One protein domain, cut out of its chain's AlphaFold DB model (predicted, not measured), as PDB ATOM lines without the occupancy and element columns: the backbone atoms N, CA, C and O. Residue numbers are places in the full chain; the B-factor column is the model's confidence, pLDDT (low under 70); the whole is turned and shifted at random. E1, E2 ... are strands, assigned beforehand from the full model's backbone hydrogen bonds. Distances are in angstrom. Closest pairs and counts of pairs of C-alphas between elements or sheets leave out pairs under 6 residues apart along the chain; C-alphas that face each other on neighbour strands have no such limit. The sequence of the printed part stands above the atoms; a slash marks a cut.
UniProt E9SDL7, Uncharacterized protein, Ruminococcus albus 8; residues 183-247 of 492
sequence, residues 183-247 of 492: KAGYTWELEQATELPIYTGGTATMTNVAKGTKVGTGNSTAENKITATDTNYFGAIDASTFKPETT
ATOM      1  N   LYS A 183      15.719 -38.988 -34.199       89.06
ATOM      2  CA  LYS A 183      15.805 -38.312 -32.898       89.06
ATOM      3  C   LYS A 183      17.151 -37.622 -32.636       89.06
ATOM      4  O   LYS A 183      17.542 -37.484 -31.477       89.06
ATOM      5  N   ALA A 184      17.850 -37.165 -33.670       92.38
ATOM      6  CA  ALA A 184      19.184 -36.602 -33.517       92.38
ATOM      7  C   ALA A 184      19.205 -35.309 -32.680       92.38
ATOM      8  O   ALA A 184      18.535 -34.311 -32.969       92.38
ATOM      9  N   GLY A 185      20.042 -35.322 -31.648       93.62
ATOM     10  CA  GLY A 185      20.573 -34.141 -30.982       93.62
ATOM     11  C   GLY A 185      21.710 -33.541 -31.803       93.62
ATOM     12  O   GLY A 185      22.661 -34.243 -32.150       93.62
ATOM     13  N   TYR A 186      21.617 -32.255 -32.123       94.00
ATOM     14  CA  TYR A 186      22.712 -31.477 -32.704       94.00
ATOM     15  C   TYR A 186      22.520 -29.993 -32.430       94.00
ATOM     16  O   TYR A 186      21.411 -29.526 -32.144       94.00
ATOM     17  N   THR A 187      23.619 -29.253 -32.528       94.06
ATOM     18  CA  THR A 187      23.664 -27.815 -32.269       94.06
ATOM     19  C   THR A 187      24.427 -27.080 -33.354       94.06
ATOM     20  O   THR A 187      25.232 -27.673 -34.064       94.06
ATOM     21  N   TRP A 188      24.162 -25.789 -33.488       92.44
ATOM     22  CA  TRP A 188      24.928 -24.882 -34.335       92.44
ATOM     23  C   TRP A 188      24.912 -23.484 -33.722       92.44
ATOM     24  O   TRP A 188      24.086 -23.168 -32.859       92.44
ATOM     25  N   GLU A 189      25.861 -22.659 -34.135       90.44
ATOM     26  CA  GLU A 189      25.971 -21.264 -33.730       90.44
ATOM     27  C   GLU A 189      25.564 -20.364 -34.896       90.44
ATOM     28  O   GLU A 189      25.962 -20.588 -36.038       90.44
ATOM     29  N   LEU A 190      24.742 -19.355 -34.618       87.06
ATOM     30  CA  LEU A 190      24.253 -18.452 -35.653       87.06
ATOM     31  C   LEU A 190      25.344 -17.474 -36.105       87.06
ATOM     32  O   LEU A 190      25.768 -16.624 -35.324       87.06
ATOM     33  N   GLU A 191      25.724 -17.491 -37.382       84.44
ATOM     34  CA  GLU A 191      26.644 -16.489 -37.944       84.44
ATOM     35  C   GLU A 191      25.999 -15.102 -38.115       84.44
ATOM     36  O   GLU A 191      26.696 -14.084 -38.204       84.44
ATOM     37  N   GLN A 192      24.665 -15.038 -38.092       84.44
ATOM     38  CA  GLN A 192      23.882 -13.807 -38.175       84.44
ATOM     39  C   GLN A 192      22.605 -13.882 -37.333       84.44
ATOM     40  O   GLN A 192      22.071 -14.961 -37.076       84.44
ATOM     41  N   ALA A 193      22.090 -12.721 -36.922       88.19
ATOM     42  CA  ALA A 193      20.815 -12.666 -36.218       88.19
ATOM     43  C   ALA A 193      19.690 -13.214 -37.112       88.19
ATOM     44  O   ALA A 193      19.571 -12.806 -38.266       88.19
ATOM     45  N   THR A 194      18.901 -14.152 -36.587       86.56
ATOM     46  CA  THR A 194      17.920 -14.923 -37.364       86.56
ATOM     47  C   THR A 194      16.651 -15.141 -36.546       86.56
ATOM     48  O   THR A 194      16.712 -15.435 -35.353       86.56
ATOM     49  N   GLU A 195      15.488 -15.024 -37.185       89.75
ATOM     50  CA  GLU A 195      14.206 -15.327 -36.551       89.75
ATOM     51  C   GLU A 195      13.936 -16.836 -36.587       89.75
ATOM     52  O   GLU A 195      13.819 -17.430 -37.658       89.75
ATOM     53  N   LEU A 196      13.855 -17.466 -35.413       87.12
ATOM     54  CA  LEU A 196      13.678 -18.913 -35.269       87.12
ATOM     55  C   LEU A 196      12.538 -19.236 -34.291       87.12
ATOM     56  O   LEU A 196      12.339 -18.501 -33.320       87.12
ATOM     57  N   PRO A 197      11.797 -20.340 -34.495       89.12
ATOM     58  CA  PRO A 197      10.780 -20.786 -33.552       89.12
ATOM     59  C   PRO A 197      11.453 -21.447 -32.343       89.12
ATOM     60  O   PRO A 197      11.736 -22.639 -32.356       89.12
ATOM     61  N   ILE A 198      11.719 -20.674 -31.290       91.12
ATOM     62  CA  ILE A 198      12.342 -21.183 -30.065       91.12
ATOM     63  C   ILE A 198      11.281 -21.791 -29.154       91.12
ATOM     64  O   ILE A 198      10.270 -21.165 -28.829       91.12
ATOM     65  N   TYR A 199      11.514 -23.026 -28.730       89.44
ATOM     66  CA  TYR A 199      10.647 -23.762 -27.830       89.44
ATOM     67  C   TYR A 199      10.996 -23.461 -26.375       89.44
ATOM     68  O   TYR A 199      12.054 -23.843 -25.882       89.44
ATOM     69  N   THR A 200      10.088 -22.787 -25.668       82.81
ATOM     70  CA  THR A 200      10.236 -22.463 -24.243       82.81
ATOM     71  C   THR A 200       8.919 -22.721 -23.521       82.81
ATOM     72  O   THR A 200       7.858 -22.297 -23.975       82.81
ATOM     73  N   GLY A 201       8.961 -23.429 -22.389       79.56
ATOM     74  CA  GLY A 201       7.795 -23.578 -21.508       79.56
ATOM     75  C   GLY A 201       6.555 -24.205 -22.162       79.56
ATOM     76  O   GLY A 201       5.438 -23.821 -21.832       79.56
ATOM     77  N   GLY A 202       6.728 -25.143 -23.099       81.56
ATOM     78  CA  GLY A 202       5.605 -25.852 -23.721       81.56
ATOM     79  C   GLY A 202       5.190 -25.338 -25.107       81.56
ATOM     80  O   GLY A 202       4.434 -26.021 -25.796       81.56
ATOM     81  N   THR A 203       5.683 -24.169 -25.535       85.81
ATOM     82  CA  THR A 203       5.247 -23.498 -26.774       85.81
ATOM     83  C   THR A 203       6.442 -23.048 -27.618       85.81
ATOM     84  O   THR A 203       7.431 -22.554 -27.079       85.81
ATOM     85  N   ALA A 204       6.348 -23.187 -28.945       87.50
ATOM     86  CA  ALA A 204       7.304 -22.592 -29.882       87.50
ATOM     87  C   ALA A 204       6.920 -21.133 -30.168       87.50
ATOM     88  O   ALA A 204       5.777 -20.856 -30.528       87.50
ATOM     89  N   THR A 205       7.859 -20.203 -30.008       90.75
ATOM     90  CA  THR A 205       7.657 -18.768 -30.253       90.75
ATOM     91  C   THR A 205       8.716 -18.250 -31.218       90.75
ATOM     92  O   THR A 205       9.911 -18.433 -30.979       90.75
ATOM     93  N   MET A 206       8.285 -17.589 -32.299       91.56
ATOM     94  CA  MET A 206       9.202 -16.915 -33.222       91.56
ATOM     95  C   MET A 206       9.959 -15.831 -32.458       91.56
ATOM     96  O   MET A 206       9.365 -14.900 -31.917       91.56
ATOM     97  N   THR A 207      11.268 -16.014 -32.357       90.62
ATOM     98  CA  THR A 207      12.163 -15.168 -31.576       90.62
ATOM     99  C   THR A 207      13.297 -14.735 -32.485       90.62
ATOM    100  O   THR A 207      13.901 -15.571 -33.156       90.62
ATOM    101  N   ASN A 208      13.604 -13.438 -32.514       92.12
ATOM    102  CA  ASN A 208      14.804 -12.953 -33.186       92.12
ATOM    103  C   ASN A 208      16.022 -13.291 -32.317       92.12
ATOM    104  O   ASN A 208      16.227 -12.686 -31.262       92.12
ATOM    105  N   VAL A 209      16.785 -14.294 -32.736       90.94
ATOM    106  CA  VAL A 209      17.926 -14.827 -31.995       90.94
ATOM    107  C   VAL A 209      19.194 -14.130 -32.478       90.94
ATOM    108  O   VAL A 209      19.444 -14.040 -33.677       90.94
ATOM    109  N   ALA A 210      19.997 -13.615 -31.549       92.25
ATOM    110  CA  ALA A 210      21.205 -12.868 -31.881       92.25
ATOM    111  C   ALA A 210      22.286 -13.755 -32.525       92.25
ATOM    112  O   ALA A 210      22.399 -14.944 -32.218       92.25
ATOM    113  N   LYS A 211      23.138 -13.138 -33.357       91.19
ATOM    114  CA  LYS A 211      24.403 -13.731 -33.820       91.19
ATOM    115  C   LYS A 211      25.206 -14.280 -32.630       91.19
ATOM    116  O   LYS A 211      25.231 -13.657 -31.571       91.19
ATOM    117  N   GLY A 212      25.869 -15.415 -32.820       88.94
ATOM    118  CA  GLY A 212      26.684 -16.091 -31.808       88.94
ATOM    119  C   GLY A 212      25.877 -16.933 -30.819       88.94
ATOM    120  O   GLY A 212      26.439 -17.577 -29.936       88.94
ATOM    121  N   THR A 213      24.546 -16.948 -30.929       92.69
ATOM    122  CA  THR A 213      23.720 -17.779 -30.049       92.69
ATOM    123  C   THR A 213      23.787 -19.236 -30.491       92.69
ATOM    124  O   THR A 213      23.505 -19.550 -31.650       92.69
ATOM    125  N   LYS A 214      24.097 -20.134 -29.548       93.62
ATOM    126  CA  LYS A 214      23.999 -21.583 -29.745       93.62
ATOM    127  C   LYS A 214      22.530 -22.012 -29.725       93.62
ATOM    128  O   LYS A 214      21.821 -21.774 -28.742       93.62
ATOM    129  N   VAL A 215      22.099 -22.671 -30.792       92.56
ATOM    130  CA  VAL A 215      20.756 -23.241 -30.957       92.56
ATOM    131  C   VAL A 215      20.853 -24.737 -31.266       92.56
ATOM    132  O   VAL A 215      21.922 -25.232 -31.630       92.56
ATOM    133  N   GLY A 216      19.761 -25.481 -31.099       92.44
ATOM    134  CA  GLY A 216      19.761 -26.917 -31.379       92.44
ATOM    135  C   GLY A 216      18.382 -27.562 -31.465       92.44
ATOM    136  O   GLY A 216      17.344 -26.910 -31.322       92.44
ATOM    137  N   THR A 217      18.359 -28.871 -31.703       91.94
ATOM    138  CA  THR A 217      17.124 -29.677 -31.708       91.94
ATOM    139  C   THR A 217      16.616 -29.985 -30.298       91.94
ATOM    140  O   THR A 217      17.290 -29.715 -29.302       91.94
ATOM    141  N   GLY A 218      15.424 -30.587 -30.199       89.44
ATOM    142  CA  GLY A 218      14.823 -31.004 -28.924       89.44
ATOM    143  C   GLY A 218      15.729 -31.916 -28.090       89.44
ATOM    144  O   GLY A 218      15.852 -31.725 -26.877       89.44
ATOM    145  N   ASN A 219      16.457 -32.812 -28.762       91.88
ATOM    146  CA  ASN A 219      17.395 -33.754 -28.144       91.88
ATOM    147  C   ASN A 219      18.804 -33.219 -27.941       91.88
ATOM    148  O   ASN A 219      19.663 -33.938 -27.442       91.88
ATOM    149  N   SER A 220      19.043 -31.964 -28.310       93.25
ATOM    150  CA  SER A 220      20.344 -31.356 -28.098       93.25
ATOM    151  C   SER A 220      20.560 -30.894 -26.653       93.25
ATOM    152  O   SER A 220      19.617 -30.747 -25.862       93.25
ATOM    153  N   THR A 221      21.812 -30.587 -26.332       92.31
ATOM    154  CA  THR A 221      22.237 -29.938 -25.087       92.31
ATOM    155  C   THR A 221      22.079 -28.413 -25.106       92.31
ATOM    156  O   THR A 221      22.374 -27.762 -24.104       92.31
ATOM    157  N   ALA A 222      21.629 -27.813 -26.217       92.31
ATOM    158  CA  ALA A 222      21.450 -26.365 -26.313       92.31
ATOM    159  C   ALA A 222      20.347 -25.852 -25.375       92.31
ATOM    160  O   ALA A 222      19.316 -26.501 -25.186       92.31
ATOM    161  N   GLU A 223      20.540 -24.643 -24.842       90.75
ATOM    162  CA  GLU A 223      19.504 -23.930 -24.083       90.75
ATOM    163  C   GLU A 223      18.357 -23.484 -25.002       90.75
ATOM    164  O   GLU A 223      17.185 -23.681 -24.685       90.75
ATOM    165  N   ASN A 224      18.695 -22.940 -26.176       91.88
ATOM    166  CA  ASN A 224      17.726 -22.490 -27.174       91.88
ATOM    167  C   ASN A 224      17.397 -23.626 -28.150       91.88
ATOM    168  O   ASN A 224      18.135 -23.879 -29.106       91.88
ATOM    169  N   LYS A 225      16.281 -24.315 -27.918       91.81
ATOM    170  CA  LYS A 225      15.841 -25.452 -28.742       91.81
ATOM    171  C   LYS A 225      14.778 -25.033 -29.748       91.81
ATOM    172  O   LYS A 225      13.889 -24.263 -29.405       91.81
ATOM    173  N   ILE A 226      14.824 -25.571 -30.966       89.06
ATOM    174  CA  ILE A 226      13.847 -25.254 -32.028       89.06
ATOM    175  C   ILE A 226      12.575 -26.120 -31.938       89.06
ATOM    176  O   ILE A 226      11.520 -25.772 -32.460       89.06
ATOM    177  N   THR A 227      12.634 -27.255 -31.239       83.94
ATOM    178  CA  THR A 227      11.487 -28.160 -31.069       83.94
ATOM    179  C   THR A 227      11.459 -28.783 -29.675       83.94
ATOM    180  O   THR A 227      12.490 -28.900 -29.013       83.94
ATOM    181  N   ALA A 228      10.261 -29.173 -29.242       76.56
ATOM    182  CA  ALA A 228       9.993 -29.921 -28.013       76.56
ATOM    183  C   ALA A 228      10.210 -31.425 -28.156       76.56
ATOM    184  O   ALA A 228      10.413 -32.125 -27.168       76.56
ATOM    185  N   THR A 229      10.011 -31.917 -29.378       74.06
ATOM    186  CA  THR A 229       9.909 -33.335 -29.700       74.06
ATOM    187  C   THR A 229      11.188 -33.822 -30.357       74.06
ATOM    188  O   THR A 229      11.939 -33.040 -30.942       74.06
ATOM    189  N   ASP A 230      11.385 -35.135 -30.327       67.38
ATOM    190  CA  ASP A 230      12.496 -35.861 -30.951       67.38
ATOM    191  C   ASP A 230      12.422 -35.880 -32.495       67.38
ATOM    192  O   ASP A 230      12.582 -36.916 -33.137       67.38
ATOM    193  N   THR A 231      12.102 -34.752 -33.117       68.44
ATOM    194  CA  THR A 231      11.947 -34.612 -34.567       68.44
ATOM    195  C   THR A 231      13.106 -33.796 -35.121       68.44
ATOM    196  O   THR A 231      13.364 -32.695 -34.630       68.44
ATOM    197  N   ASN A 232      13.775 -34.302 -36.156       73.56
ATOM    198  CA  ASN A 232      14.889 -33.603 -36.797       73.56
ATOM    199  C   ASN A 232      14.402 -32.317 -37.487       73.56
ATOM    200  O   ASN A 232      13.394 -32.323 -38.197       73.56
ATOM    201  N   TYR A 233      15.123 -31.214 -37.281       78.25
ATOM    202  CA  TYR A 233      14.863 -29.925 -37.923       78.25
ATOM    203  C   TYR A 233      15.810 -29.737 -39.116       78.25
ATOM    204  O   TYR A 233      17.009 -29.566 -38.926       78.25
ATOM    205  N   PHE A 234      15.280 -29.726 -40.339       72.44
ATOM    206  CA  PHE A 234      16.070 -29.604 -41.576       72.44
ATOM    207  C   PHE A 234      16.014 -28.198 -42.201       72.44
ATOM    208  O   PHE A 234      16.102 -28.048 -43.415       72.44
ATOM    209  N   GLY A 235      15.786 -27.159 -41.389       68.50
ATOM    210  CA  GLY A 235      15.753 -25.778 -41.879       68.50
ATOM    211  C   GLY A 235      17.144 -25.194 -42.138       68.50
ATOM    212  O   GLY A 235      18.136 -25.918 -42.200       68.50
ATOM    213  N   ALA A 236      17.224 -23.868 -42.274       66.38
ATOM    214  CA  ALA A 236      18.483 -23.158 -42.492       66.38
ATOM    215  C   ALA A 236      19.403 -23.295 -41.264       66.38
ATOM    216  O   ALA A 236      19.300 -22.548 -40.292       66.38
ATOM    217  N   ILE A 237      20.275 -24.297 -41.310       75.00
ATOM    218  CA  ILE A 237      21.342 -24.528 -40.343       75.00
ATOM    219  C   ILE A 237      22.610 -23.972 -40.958       75.00
ATOM    220  O   ILE A 237      22.922 -24.252 -42.117       75.00
ATOM    221  N   ASP A 238      23.347 -23.210 -40.162       75.81
ATOM    222  CA  ASP A 238      24.714 -22.900 -40.518       75.81
ATOM    223  C   ASP A 238      25.568 -24.159 -40.388       75.81
ATOM    224  O   ASP A 238      25.938 -24.591 -39.291       75.81
ATOM    225  N   ALA A 239      25.822 -24.801 -41.522       75.50
ATOM    226  CA  ALA A 239      26.566 -26.040 -41.535       75.50
ATOM    227  C   ALA A 239      28.024 -25.833 -41.103       75.50
ATOM    228  O   ALA A 239      28.627 -26.782 -40.623       75.50
ATOM    229  N   SER A 240      28.599 -24.625 -41.183       74.25
ATOM    230  CA  SER A 240      29.999 -24.380 -40.801       74.25
ATOM    231  C   SER A 240      30.233 -24.580 -39.289       74.25
ATOM    232  O   SER A 240      31.283 -25.086 -38.875       74.25
ATOM    233  N   THR A 241      29.222 -24.256 -38.474       85.88
ATOM    234  CA  THR A 241      29.237 -24.332 -37.003       85.88
ATOM    235  C   THR A 241      28.471 -25.538 -36.452       85.88
ATOM    236  O   THR A 241      28.392 -25.718 -35.232       85.88
ATOM    237  N   PHE A 242      27.918 -26.370 -37.337       92.00
ATOM    238  CA  PHE A 242      27.157 -27.561 -36.985       92.00
ATOM    239  C   PHE A 242      27.993 -28.556 -36.172       92.00
ATOM    240  O   PHE A 242      29.142 -28.857 -36.507       92.00
ATOM    241  N   LYS A 243      27.383 -29.082 -35.105       93.56
ATOM    242  CA  LYS A 243      27.950 -30.073 -34.187       93.56
ATOM    243  C   LYS A 243      26.906 -31.144 -33.851       93.56
ATOM    244  O   LYS A 243      25.940 -30.830 -33.143       93.56
ATOM    245  N   PRO A 244      27.079 -32.391 -34.319       95.94
ATOM    246  CA  PRO A 244      26.233 -33.506 -33.918       95.94
ATOM    247  C   PRO A 244      26.474 -33.880 -32.452       95.94
ATOM    248  O   PRO A 244      27.567 -33.710 -31.919       95.94
ATOM    249  N   GLU A 245      25.441 -34.398 -31.795       96.06
ATOM    250  CA  GLU A 245      25.505 -34.912 -30.418       96.06
ATOM    251  C   GLU A 245      24.951 -36.345 -30.316       96.06
ATOM    252  O   GLU A 245      25.093 -37.003 -29.291       96.06
ATOM    253  N   THR A 246      24.323 -36.854 -31.379       95.56
ATOM    254  CA  THR A 246      23.799 -38.225 -31.464       95.56
ATOM    255  C   THR A 246      24.603 -39.048 -32.455       95.56
ATOM    256  O   THR A 246      24.825 -38.596 -33.578       95.56
ATOM    257  N   THR A 247      25.009 -40.256 -32.060       96.38
ATOM    258  CA  THR A 247      25.720 -41.190 -32.941       96.38
ATOM    259  C   THR A 247      24.905 -41.501 -34.197       96.38
ATOM    260  O   THR A 247      23.711 -41.787 -34.110       96.38
TER     261      THR A 247
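Overview. This is residues 183 to 247 of the 492 residues of an uncharacterized protein of Ruminococcus albus 8 (UniProt E9SDL7). With little regular structure, this is a long hairpin, E2 and E3, beside a short strand pair, E1 and E4, with an unnamed tail, residues 217 to 247, folding back to E1. The 65 printed residues hold four named strands, E1 to E4, in two antiparallel sheets; the class is all strand, with 21 residues in named elements. The whole is compact, radius of gyration of the C-alphas 10.7 A, spans 29 by 28 by 18 A.

Along the chain. Find C-alpha 194 at (17.920, -14.923, -37.364); E2 runs 17.0 A to 200. E3, residues 203 to 209, spans 16.2 A. E1, residues 186 to 189, begins at (22.712, -31.477, -32.704); E4 is residues 214 to 216.

Arrangement. In the hairpin, look for N 196 and O 207, 2.9 A apart. Between antiparallel E1 and E4, N 215 and O 188 are 2.9 A apart. Residues 243 to 244 pair antiparallel with 186 to 187. E1 and E3 are apart, as are E2 and E4.

Size, cuts and confidence. The printed part has no cut; the three links are tight. Residues 230 to 231 and 235 to 236 have pLDDT under 70.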